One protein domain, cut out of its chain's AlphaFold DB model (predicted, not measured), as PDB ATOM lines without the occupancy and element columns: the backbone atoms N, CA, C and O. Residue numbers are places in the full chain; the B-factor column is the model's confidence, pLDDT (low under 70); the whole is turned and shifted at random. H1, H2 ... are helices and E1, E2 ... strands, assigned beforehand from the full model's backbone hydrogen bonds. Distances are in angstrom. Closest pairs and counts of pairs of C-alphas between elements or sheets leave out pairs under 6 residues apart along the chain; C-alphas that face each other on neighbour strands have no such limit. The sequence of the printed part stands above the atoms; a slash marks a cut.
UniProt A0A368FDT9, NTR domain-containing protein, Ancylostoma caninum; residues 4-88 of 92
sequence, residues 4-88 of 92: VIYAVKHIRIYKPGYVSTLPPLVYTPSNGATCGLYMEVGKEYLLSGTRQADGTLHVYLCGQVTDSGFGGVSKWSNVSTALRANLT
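What this domain is: This is residues 4 to 88 of the 92 residues of the protein "NTR domain-containing protein" of Ancylostoma caninum (UniProt A0A368FDT9). This domain has little regular structure: a small twisted sheet of four short strands, E1 to E4, lies toward one end, the short helix H1 toward the other, and long loops fill much of the space between. Of 85 printed residues, 21 are in named elements, in the order E1 E2 E3 E4 H1, class mixed; the mixed sheet runs E1 E2 E4 E3. It is compact, radius of gyration of the C-alphas 12.4 A, spanning 34 by 32 by 23 A.

How they stand to each other: E1, residues 4 to 7, and E2, residues 25 to 29, form an antiparallel hairpin; look for N 6 and O 26, 2.9 A apart. E2 is parallel to E4, residues 57 to 59, with N 27 and O 57 at 2.9 A. E4 and E3, residues 49 to 51, form an antiparallel hairpin, with N 50 and O 58 at 2.8 A. H1, residues 81 to 86, is not on the sheet; each O i to N i+4 pair in it is within hydrogen-bond range.

Where its parts are: Find C-alpha 4 at (-28.534, 43.891, -115.294), where E1 begins and runs 10.1 A; E2 runs 13.5 A, E3 and E4 6.8 A each. H1 runs 8.8 A to C-alpha 86 at (-21.010, 66.579, -132.424).

The domain as a whole: The C-alphas farthest apart, Asp 54 and Thr 81, are 34.6 A apart. The links E1 to E2, E2 to E3 and E4 to H1 are long. The printed part has no cut, and no printed residue is under 70.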
ATOM      1  N   VAL A   4     -27.840  44.403-114.117       97.06
ATOM      2  CA  VAL A   4     -28.534  43.891-115.294       97.06
ATOM      3  C   VAL A   4     -27.558  43.953-116.462       97.06
ATOM      4  O   VAL A   4     -26.904  44.973-116.691       97.06
ATOM      5  N   ILE A   5     -27.458  42.850-117.198       97.88
ATOM      6  CA  ILE A   5     -26.509  42.693-118.297       97.88
ATOM      7  C   ILE A   5     -27.282  42.683-119.608       97.88
ATOM      8  O   ILE A   5     -28.176  41.859-119.811       97.88
ATOM      9  N   TYR A   6     -26.905  43.575-120.516       97.81
ATOM     10  CA  TYR A   6     -27.442  43.628-121.868       97.81
ATOM     11  C   TYR A   6     -26.412  43.104-122.863       97.81
ATOM     12  O   TYR A   6     -25.283  43.595-122.920       97.81
ATOM     13  N   ALA A   7     -26.819  42.136-123.684       97.94
ATOM     14  CA  ALA A   7     -26.084  41.779-124.890       97.94
ATOM     15  C   ALA A   7     -26.380  42.817-125.979       97.94
ATOM     16  O   ALA A   7     -27.539  43.053-126.323       97.94
ATOM     17  N   VAL A   8     -25.334  43.445-126.510       96.50
ATOM     18  CA  VAL A   8     -25.435  44.538-127.478       96.50
ATOM     19  C   VAL A   8     -24.584  44.267-128.710       96.50
ATOM     20  O   VAL A   8     -23.541  43.616-128.661       96.50
ATOM     21  N   LYS A   9     -25.013  44.838-129.836       96.06
ATOM     22  CA  LYS A   9     -24.192  44.969-131.038       96.06
ATOM     23  C   LYS A   9     -23.783  46.428-131.177       96.06
ATOM     24  O   LYS A   9     -24.637  47.292-131.358       96.06
ATOM     25  N   HIS A  10     -22.483  46.700-131.135       93.81
ATOM     26  CA  HIS A  10     -21.958  48.040-131.399       93.81
ATOM     27  C   HIS A  10     -22.146  48.383-132.878       93.81
ATOM     28  O   HIS A  10     -21.491  47.805-133.740       93.81
ATOM     29  N   ILE A  11     -23.071  49.299-133.171       94.69
ATOM     30  CA  ILE A  11     -23.348  49.763-134.541       94.69
ATOM     31  C   ILE A  11     -22.286  50.775-134.977       94.69
ATOM     32  O   ILE A  11     -21.777  50.714-136.095       94.69
ATOM     33  N   ARG A  12     -21.943  51.709-134.083       92.31
ATOM     34  CA  ARG A  12     -20.928  52.736-134.307       92.31
ATOM     35  C   ARG A  12     -20.305  53.171-132.988       92.31
ATOM     36  O   ARG A  12     -21.016  53.406-132.017       92.31
ATOM     37  N   ILE A  13     -18.984  53.311-132.983       91.44
ATOM     38  CA  ILE A  13     -18.216  53.845-131.856       91.44
ATOM     39  C   ILE A  13     -17.794  55.265-132.233       91.44
ATOM     40  O   ILE A  13     -17.077  55.457-133.212       91.44
ATOM     41  N   TYR A  14     -18.272  56.258-131.487       91.00
ATOM     42  CA  TYR A  14     -17.967  57.671-131.754       91.00
ATOM     43  C   TYR A  14     -16.692  58.145-131.066       91.00
ATOM     44  O   TYR A  14     -15.997  59.013-131.585       91.00
ATOM     45  N   LYS A  15     -16.374  57.542-129.921       85.56
ATOM     46  CA  LYS A  15     -15.176  57.831-129.146       85.56
ATOM     47  C   LYS A  15     -14.505  56.515-128.764       85.56
ATOM     48  O   LYS A  15     -14.873  55.920-127.749       85.56
ATOM     49  N   PRO A  16     -13.581  56.008-129.593       71.50
ATOM     50  CA  PRO A  16     -12.761  54.885-129.187       71.50
ATOM     51  C   PRO A  16     -11.836  55.394-128.080       71.50
ATOM     52  O   PRO A  16     -11.146  56.395-128.250       71.50
ATOM     53  N   GLY A  17     -11.854  54.748-126.916       72.25
ATOM     54  CA  GLY A  17     -10.765  54.920-125.956       72.25
ATOM     55  C   GLY A  17      -9.474  54.320-126.528       72.25
ATOM     56  O   GLY A  17      -9.245  54.289-127.732       72.25
ATOM     57  N   TYR A  18      -8.658  53.705-125.681       70.06
ATOM     58  CA  TYR A  18      -7.450  52.992-126.121       70.06
ATOM     59  C   TYR A  18      -7.722  51.648-126.832       70.06
ATOM     60  O   TYR A  18      -6.821  50.823-126.958       70.06
ATOM     61  N   VAL A  19      -8.961  51.381-127.262       70.50
ATOM     62  CA  VAL A  19      -9.366  50.109-127.877       70.50
ATOM     63  C   VAL A  19     -10.123  50.314-129.177       70.50
ATOM     64  O   VAL A  19     -10.957  51.208-129.299       70.50
ATOM     65  N   SER A  20      -9.858  49.422-130.129       72.06
ATOM     66  CA  SER A  20     -10.535  49.364-131.424       72.06
ATOM     67  C   SER A  20     -11.933  48.744-131.342       72.06
ATOM     68  O   SER A  20     -12.782  49.042-132.178       72.06
ATOM     69  N   THR A  21     -12.193  47.901-130.337       81.50
ATOM     70  CA  THR A  21     -13.464  47.178-130.172       81.50
ATOM     71  C   THR A  21     -13.954  47.213-128.729       81.50
ATOM     72  O   THR A  21     -13.175  46.998-127.798       81.50
ATOM     73  N   LEU A  22     -15.257  47.431-128.545       88.88
ATOM     74  CA  LEU A  22     -15.920  47.374-127.241       88.88
ATOM     75  C   LEU A  22     -16.517  45.977-126.979       88.88
ATOM     76  O   LEU A  22     -16.958  45.325-127.931       88.88
ATOM     77  N   PRO A  23     -16.575  45.516-125.712       92.06
ATOM     78  CA  PRO A  23     -17.208  44.246-125.359       92.06
ATOM     79  C   PRO A  23     -18.687  44.205-125.772       92.06
ATOM     80  O   PRO A  23     -19.377  45.217-125.632       92.06
ATOM     81  N   PRO A  24     -19.222  43.054-126.214       95.00
ATOM     82  CA  PRO A  24     -20.626  42.921-126.615       95.00
ATOM     83  C   PRO A  24     -21.593  42.849-125.422       95.00
ATOM     84  O   PRO A  24     -22.787  42.641-125.614       95.00
ATOM     85  N   LEU A  25     -21.089  42.985-124.194       97.44
ATOM     86  CA  LEU A  25     -21.873  42.998-122.969       97.44
ATOM     87  C   LEU A  25     -21.733  44.356-122.298       97.44
ATOM     88  O   LEU A  25     -20.625  44.886-122.175       97.44
ATOM     89  N   VAL A  26     -22.864  44.888-121.857       97.12
ATOM     90  CA  VAL A  26     -22.950  46.154-121.140       97.12
ATOM     91  C   VAL A  26     -23.663  45.928-119.812       97.12
ATOM     92  O   VAL A  26     -24.728  45.311-119.773       97.12
ATOM     93  N   TYR A  27     -23.069  46.440-118.742       97.88
ATOM     94  CA  TYR A  27     -23.511  46.263-117.364       97.88
ATOM     95  C   TYR A  27     -24.129  47.559-116.851       97.88
ATOM     96  O   TYR A  27     -23.577  48.642-117.051       97.88
ATOM     97  N   THR A  28     -25.270  47.459-116.182       97.69
ATOM     98  CA  THR A  28     -25.922  48.596-115.529       97.69
ATOM     99  C   THR A  28     -26.522  48.162-114.198       97.69
ATOM    100  O   THR A  28     -27.079  47.066-114.130       97.69
ATOM    101  N   PRO A  29     -26.537  49.023-113.166       97.50
ATOM    102  CA  PRO A  29     -27.230  48.719-111.921       97.50
ATOM    103  C   PRO A  29     -28.702  48.370-112.158       97.50
ATOM    104  O   PRO A  29     -29.366  48.983-112.998       97.50
ATOM    105  N   SER A  30     -29.242  47.428-111.386       96.75
ATOM    106  CA  SER A  30     -30.642  46.993-111.508       96.75
ATOM    107  C   SER A  30     -31.680  48.022-111.032       96.75
ATOM    108  O   SER A  30     -32.882  47.810-111.205       96.75
ATOM    109  N   ASN A  31     -31.248  49.108-110.384       95.31
ATOM    110  CA  ASN A  31     -32.117  50.101-109.755       95.31
ATOM    111  C   ASN A  31     -31.814  51.518-110.267       95.31
ATOM    112  O   ASN A  31     -30.672  51.977-110.202       95.31
ATOM    113  N   GLY A  32     -32.850  52.239-110.704       92.06
ATOM    114  CA  GLY A  32     -32.757  53.641-111.122       92.06
ATOM    115  C   GLY A  32     -32.193  54.585-110.051       92.06
ATOM    116  O   GLY A  32     -31.463  55.511-110.395       92.06
ATOM    117  N   ALA A  33     -32.427  54.315-108.760       92.81
ATOM    118  CA  ALA A  33     -31.869  55.105-107.652       92.81
ATOM    119  C   ALA A  33     -30.331  55.065-107.592       92.81
ATOM    120  O   ALA A  33     -29.706  55.966-107.044       92.81
ATOM    121  N   THR A  34     -29.714  54.044-108.191       94.50
ATOM    122  CA  THR A  34     -28.260  53.938-108.376       94.50
ATOM    123  C   THR A  34     -27.866  54.131-109.833       94.50
ATOM    124  O   THR A  34     -26.942  53.491-110.322       94.50
ATOM    125  N   CYS A  35     -28.595  54.992-110.545       95.69
ATOM    126  CA  CYS A  35     -28.389  55.281-111.959       95.69
ATOM    127  C   CYS A  35     -28.514  54.039-112.864       95.69
ATOM    128  O   CYS A  35     -27.809  53.932-113.866       95.69
ATOM    129  N   GLY A  36     -29.406  53.104-112.532       96.88
ATOM    130  CA  GLY A  36     -29.745  51.978-113.396       96.88
ATOM    131  C   GLY A  36     -30.466  52.415-114.671       96.88
ATOM    132  O   GLY A  36     -31.374  53.248-114.637       96.88
ATOM    133  N   LEU A  37     -30.048  51.855-115.801       95.69
ATOM    134  CA  LEU A  37     -30.623  52.062-117.122       95.69
ATOM    135  C   LEU A  37     -31.631  50.964-117.454       95.69
ATOM    136  O   LEU A  37     -31.360  49.781-117.267       95.69
ATOM    137  N   TYR A  38     -32.762  51.368-118.030       95.06
ATOM    138  CA  TYR A  38     -33.770  50.455-118.561       95.06
ATOM    139  C   TYR A  38     -33.809  50.590-120.082       95.06
ATOM    140  O   TYR A  38     -34.178  51.637-120.616       95.06
ATOM    141  N   MET A  39     -33.400  49.530-120.778       96.00
ATOM    142  CA  MET A  39     -33.392  49.457-122.240       96.00
ATOM    143  C   MET A  39     -34.307  48.339-122.739       96.00
ATOM    144  O   MET A  39     -34.429  47.285-122.113       96.00
ATOM    145  N   GLU A  40     -34.921  48.572-123.894       96.69
ATOM    146  CA  GLU A  40     -35.755  47.605-124.602       96.69
ATOM    147  C   GLU A  40     -34.911  46.824-125.614       96.69
ATOM    148  O   GLU A  40     -34.139  47.399-126.386       96.69
ATOM    149  N   VAL A  41     -35.093  45.503-125.654       95.88
ATOM    150  CA  VAL A  41     -34.451  44.645-126.656       95.88
ATOM    151  C   VAL A  41     -34.951  45.012-128.058       95.88
ATOM    152  O   VAL A  41     -36.139  45.245-128.271       95.88
ATOM    153  N   GLY A  42     -34.031  45.060-129.026       96.50
ATOM    154  CA  GLY A  42     -34.345  45.382-130.423       96.50
ATOM    155  C   GLY A  42     -34.468  46.879-130.722       96.50
ATOM    156  O   GLY A  42     -34.855  47.246-131.831       96.50
ATOM    157  N   LYS A  43     -34.145  47.751-129.760       98.06
ATOM    158  CA  LYS A  43     -34.033  49.198-129.973       98.06
ATOM    159  C   LYS A  43     -32.571  49.634-129.990       98.06
ATOM    160  O   LYS A  43     -31.709  49.019-129.370       98.06
ATOM    161  N   GLU A  44     -32.315  50.719-130.707       98.19
ATOM    162  CA  GLU A  44     -30.999  51.345-130.793       98.19
ATOM    163  C   GLU A  44     -30.908  52.498-129.798       98.19
ATOM    164  O   GLU A  44     -31.859  53.271-129.639       98.19
ATOM    165  N   TYR A  45     -29.754  52.638-129.157       97.94
ATOM    166  CA  TYR A  45     -29.506  53.641-128.130       97.94
ATOM    167  C   TYR A  45     -28.154  54.307-128.354       97.94
ATOM    168  O   TYR A  45     -27.203  53.666-128.809       97.94
ATOM    169  N   LEU A  46     -28.067  55.590-128.011       96.88
ATOM    170  CA  LEU A  46     -26.783  56.244-127.796       96.88
ATOM    171  C   LEU A  46     -26.353  55.952-126.359       96.88
ATOM    172  O   LEU A  46     -27.076  56.305-125.430       96.88
ATOM    173  N   LEU A  47     -25.196  55.311-126.196       96.06
ATOM    174  CA  LEU A  47     -24.656  54.963-124.886       96.06
ATOM    175  C   LEU A  47     -23.287  55.603-124.669       96.06
ATOM    176  O   LEU A  47     -22.413  55.535-125.536       96.06
ATOM    177  N   SER A  48     -23.093  56.165-123.481       93.81
ATOM    178  CA  SER A  48     -21.787  56.507-122.919       93.81
ATOM    179  C   SER A  48     -21.545  55.684-121.660       93.81
ATOM    180  O   SER A  48     -22.463  55.353-120.911       93.81
ATOM    181  N   GLY A  49     -20.298  55.311-121.418       92.44
ATOM    182  CA  GLY A  49     -19.976  54.421-120.318       92.44
ATOM    183  C   GLY A  49     -18.501  54.414-119.991       92.44
ATOM    184  O   GLY A  49     -17.689  55.056-120.659       92.44
ATOM    185  N   THR A  50     -18.178  53.644-118.966       91.12
ATOM    186  CA  THR A  50     -16.829  53.492-118.446       91.12
ATOM    187  C   THR A  50     -16.413  52.045-118.592       91.12
ATOM    188  O   THR A  50     -17.135  51.128-118.197       91.12
ATOM    189  N   ARG A  51     -15.225  51.833-119.155       90.25
ATOM    190  CA  ARG A  51     -14.594  50.521-119.135       90.25
ATOM    191  C   ARG A  51     -13.907  50.328-117.789       90.25
ATOM    192  O   ARG A  51     -13.076  51.151-117.412       90.25
ATOM    193  N   GLN A  52     -14.257  49.265-117.083       90.81
ATOM    194  CA  GLN A  52     -13.638  48.913-115.810       90.81
ATOM    195  C   GLN A  52     -12.268  48.257-116.029       90.81
ATOM    196  O   GLN A  52     -11.908  47.878-117.148       90.81
ATOM    197  N   ALA A  53     -11.493  48.120-114.951       90.25
ATOM    198  CA  ALA A  53     -10.149  47.535-114.992       90.25
ATOM    199  C   ALA A  53     -10.135  46.069-115.465       90.25
ATOM    200  O   ALA A  53      -9.176  45.640-116.101       90.25
ATOM    201  N   ASP A  54     -11.214  45.322-115.216       91.25
ATOM    202  CA  ASP A  54     -11.414  43.950-115.704       91.25
ATOM    203  C   ASP A  54     -11.822  43.882-117.191       91.25
ATOM    204  O   ASP A  54     -11.987  42.807-117.765       91.25
ATOM    205  N   GLY A  55     -11.968  45.041-117.836       89.88
ATOM    206  CA  GLY A  55     -12.305  45.182-119.240       89.88
ATOM    207  C   GLY A  55     -13.800  45.213-119.546       89.88
ATOM    208  O   GLY A  55     -14.127  45.442-120.716       89.88
ATOM    209  N   THR A  56     -14.680  45.029-118.557       93.56
ATOM    210  CA  THR A  56     -16.139  45.123-118.722       93.56
ATOM    211  C   THR A  56     -16.579  46.557-119.014       93.56
ATOM    212  O   THR A  56     -15.906  47.526-118.651       93.56
ATOM    213  N   LEU A  57     -17.702  46.713-119.722       94.19
ATOM    214  CA  LEU A  57     -18.257  48.021-120.065       94.19
ATOM    215  C   LEU A  57     -19.482  48.308-119.199       94.19
ATOM    216  O   LEU A  57     -20.506  47.641-119.334       94.19
ATOM    217  N   HIS A  58     -19.380  49.317-118.341       96.06
ATOM    218  CA  HIS A  58     -20.463  49.747-117.466       96.06
ATOM    219  C   HIS A  58     -21.079  51.048-117.963       96.06
ATOM    220  O   HIS A  58     -20.379  51.970-118.388       96.06
ATOM    221  N   VAL A  59     -22.397  51.136-117.881       96.50
ATOM    222  CA  VAL A  59     -23.174  52.321-118.242       96.50
ATOM    223  C   VAL A  59     -24.055  52.721-117.068       96.50
ATOM    224  O   VAL A  59     -24.534  51.880-116.309       96.50
ATOM    225  N   TYR A  60     -24.270  54.026-116.927       96.75
ATOM    226  CA  TYR A  60     -25.040  54.601-115.827       96.75
ATOM    227  C   TYR A  60     -25.960  55.689-116.362       96.75
ATOM    228  O   TYR A  60     -25.531  56.521-117.164       96.75
ATOM    229  N   LEU A  61     -27.205  55.716-115.894       96.62
ATOM    230  CA  LEU A  61     -28.242  56.667-116.299       96.62
ATOM    231  C   LEU A  61     -27.768  58.115-116.197       96.62
ATOM    232  O   LEU A  61     -27.999  58.906-117.102       96.62
ATOM    233  N   CYS A  62     -27.076  58.438-115.111       94.06
ATOM    234  CA  CYS A  62     -26.634  59.786-114.778       94.06
ATOM    235  C   CYS A  62     -25.489  60.291-115.676       94.06
ATOM    236  O   CYS A  62     -25.310  61.495-115.806       94.06
ATOM    237  N   GLY A  63     -24.732  59.383-116.303       92.75
ATOM    238  CA  GLY A  63     -23.597  59.710-117.175       92.75
ATOM    239  C   GLY A  63     -23.891  59.577-118.670       92.75
ATOM    240  O   GLY A  63     -22.967  59.668-119.477       92.75
ATOM    241  N   GLN A  64     -25.145  59.314-119.044       95.62
ATOM    242  CA  GLN A  64     -25.550  59.235-120.446       95.62
ATOM    243  C   GLN A  64     -25.575  60.612-121.097       95.62
ATOM    244  O   GLN A  64     -26.120  61.546-120.517       95.62
ATOM    245  N   VAL A  65     -25.029  60.723-122.307       93.88
ATOM    246  CA  VAL A  65     -25.108  61.949-123.112       93.88
ATOM    247  C   VAL A  65     -26.470  62.036-123.794       93.88
ATOM    248  O   VAL A  65     -26.897  61.108-124.484       93.88
ATOM    249  N   THR A  66     -27.134  63.176-123.633       94.31
ATOM    250  CA  THR A  66     -28.449  63.464-124.212       94.31
ATOM    251  C   THR A  66     -28.465  64.857-124.830       94.31
ATOM    252  O   THR A  66     -27.549  65.656-124.639       94.31
ATOM    253  N   ASP A  67     -29.520  65.180-125.578       93.69
ATOM    254  CA  ASP A  67     -29.691  66.518-126.156       93.69
ATOM    255  C   ASP A  67     -29.801  67.625-125.092       93.69
ATOM    256  O   ASP A  67     -29.478  68.777-125.361       93.69
ATOM    257  N   SER A  68     -30.203  67.273-123.867       91.38
ATOM    258  CA  SER A  68     -30.260  68.172-122.709       91.38
ATOM    259  C   SER A  68     -28.956  68.229-121.901       91.38
ATOM    260  O   SER A  68     -28.930  68.837-120.833       91.38
ATOM    261  N   GLY A  69     -27.878  67.600-122.377       90.38
ATOM    262  CA  GLY A  69     -26.588  67.529-121.693       90.38
ATOM    263  C   GLY A  69     -26.273  66.110-121.233       90.38
ATOM    264  O   GLY A  69     -25.832  65.282-122.032       90.38
ATOM    265  N   PHE A  70     -26.467  65.830-119.944       90.88
ATOM    266  CA  PHE A  70     -26.221  64.511-119.366       90.88
ATOM    267  C   PHE A  70     -27.364  64.062-118.456       90.88
ATOM    268  O   PHE A  70     -28.054  64.879-117.848       90.88
ATOM    269  N   GLY A  71     -27.545  62.749-118.355       90.88
ATOM    270  CA  GLY A  71     -28.609  62.137-117.573       90.88
ATOM    271  C   GLY A  71     -29.785  61.702-118.444       90.88
ATOM    272  O   GLY A  71     -30.338  62.484-119.216       90.88
ATOM    273  N   GLY A  72     -30.182  60.439-118.289       92.12
ATOM    274  CA  GLY A  72     -31.271  59.833-119.055       92.12
ATOM    275  C   GLY A  72     -30.776  59.054-120.273       92.12
ATOM    276  O   GLY A  72     -29.753  59.369-120.859       92.12
ATOM    277  N   VAL A  73     -31.497  58.004-120.660       94.31
ATOM    278  CA  VAL A  73     -31.122  57.178-121.815       94.31
ATOM    279  C   VAL A  73     -31.811  57.667-123.083       94.31
ATOM    280  O   VAL A  73     -33.035  57.789-123.122       94.31
ATOM    281  N   SER A  74     -31.037  57.899-124.143       95.38
ATOM    282  CA  SER A  74     -31.580  58.321-125.435       95.38
ATOM    283  C   SER A  74     -31.679  57.152-126.407       95.38
ATOM    284  O   SER A  74     -30.671  56.579-126.828       95.38
ATOM    285  N   LYS A  75     -32.910  56.834-126.832       97.25
ATOM    286  CA  LYS A  75     -33.133  56.029-128.042       97.25
ATOM    287  C   LYS A  75     -32.497  56.754-129.225       97.25
ATOM    288  O   LYS A  75     -32.686  57.961-129.374       97.25
ATOM    289  N   TRP A  76     -31.781  56.031-130.082       97.50
ATOM    290  CA  TRP A  76     -31.042  56.612-131.206       97.50
ATOM    291  C   TRP A  76     -31.940  57.459-132.113       97.50
ATOM    292  O   TRP A  76     -31.561  58.565-132.496       97.50
ATOM    293  N   SER A  77     -33.171  57.000-132.367       96.62
ATOM    294  CA  SER A  77     -34.190  57.721-133.142       96.62
ATOM    295  C   SER A  77     -34.490  59.129-132.622       96.62
ATOM    296  O   SER A  77     -34.883  59.980-133.410       96.62
ATOM    297  N   ASN A  78     -34.286  59.372-131.326       96.06
ATOM    298  CA  ASN A  78     -34.632  60.623-130.657       96.06
ATOM    299  C   ASN A  78     -33.432  61.566-130.498       96.06
ATOM    300  O   ASN A  78     -33.632  62.723-130.154       96.06
ATOM    301  N   VAL A  79     -32.206  61.090-130.750       97.12
ATOM    302  CA  VAL A  79     -30.989  61.914-130.691       97.12
ATOM    303  C   VAL A  79     -31.033  62.943-131.817       97.12
ATOM    304  O   VAL A  79     -31.098  62.549-132.989       97.12
ATOM    305  N   SER A  80     -30.967  64.236-131.490       97.31
ATOM    306  CA  SER A  80     -31.068  65.298-132.497       97.31
ATOM    307  C   SER A  80     -29.913  65.274-133.500       97.31
ATOM    308  O   SER A  80     -28.802  64.822-133.215       97.31
ATOM    309  N   THR A  81     -30.145  65.833-134.688       96.88
ATOM    310  CA  THR A  81     -29.102  65.994-135.712       96.88
ATOM    311  C   THR A  81     -27.903  66.787-135.192       96.88
ATOM    312  O   THR A  81     -26.764  66.451-135.518       96.88
ATOM    313  N   ALA A  82     -28.147  67.799-134.352       95.50
ATOM    314  CA  ALA A  82     -27.097  68.619-133.762       95.50
ATOM    315  C   ALA A  82     -26.185  67.787-132.850       95.50
ATOM    316  O   ALA A  82     -24.964  67.828-133.001       95.50
ATOM    317  N   LEU A  83     -26.761  66.970-131.961       95.56
ATOM    318  CA  LEU A  83     -25.969  66.087-131.109       95.56
ATOM    319  C   LEU A  83     -25.225  65.040-131.943       95.56
ATOM    320  O   LEU A  83     -24.021  64.876-131.765       95.56
ATOM    321  N   ARG A  84     -25.888  64.396-132.913       95.44
ATOM    322  CA  ARG A  84     -25.251  63.400-133.798       95.44
ATOM    323  C   ARG A  84     -24.017  63.946-134.517       95.44
ATOM    324  O   ARG A  84     -23.020  63.232-134.612       95.44
ATOM    325  N   ALA A  85     -24.074  65.188-135.001       94.31
ATOM    326  CA  ALA A  85     -22.948  65.841-135.669       94.31
ATOM    327  C   ALA A  85     -21.751  66.060-134.723       94.31
ATOM    328  O   ALA A  85     -20.603  65.973-135.152       94.31
ATOM    329  N   ASN A  86     -22.018  66.262-133.432       93.19
ATOM    330  CA  ASN A  86     -21.010  66.579-132.424       93.19
ATOM    331  C   ASN A  86     -20.497  65.359-131.640       93.19
ATOM    332  O   ASN A  86     -19.561  65.487-130.860       93.19
ATOM    333  N   LEU A  87     -21.028  64.148-131.855       92.44
ATOM    334  CA  LEU A  87     -20.597  62.954-131.103       92.44
ATOM    335  C   LEU A  87     -19.093  62.650-131.209       92.44
ATOM    336  O   LEU A  87     -18.533  62.011-130.322       92.44
ATOM    337  N   THR A  88     -18.440  63.104-132.278       90.31
ATOM    338  CA  THR A  88     -16.998  62.913-132.508       90.31
ATOM    339  C   THR A  88     -16.127  64.024-131.920       90.31
ATOM    340  O   THR A  88     -14.907  63.893-131.915       90.31
TER     341      THR A  88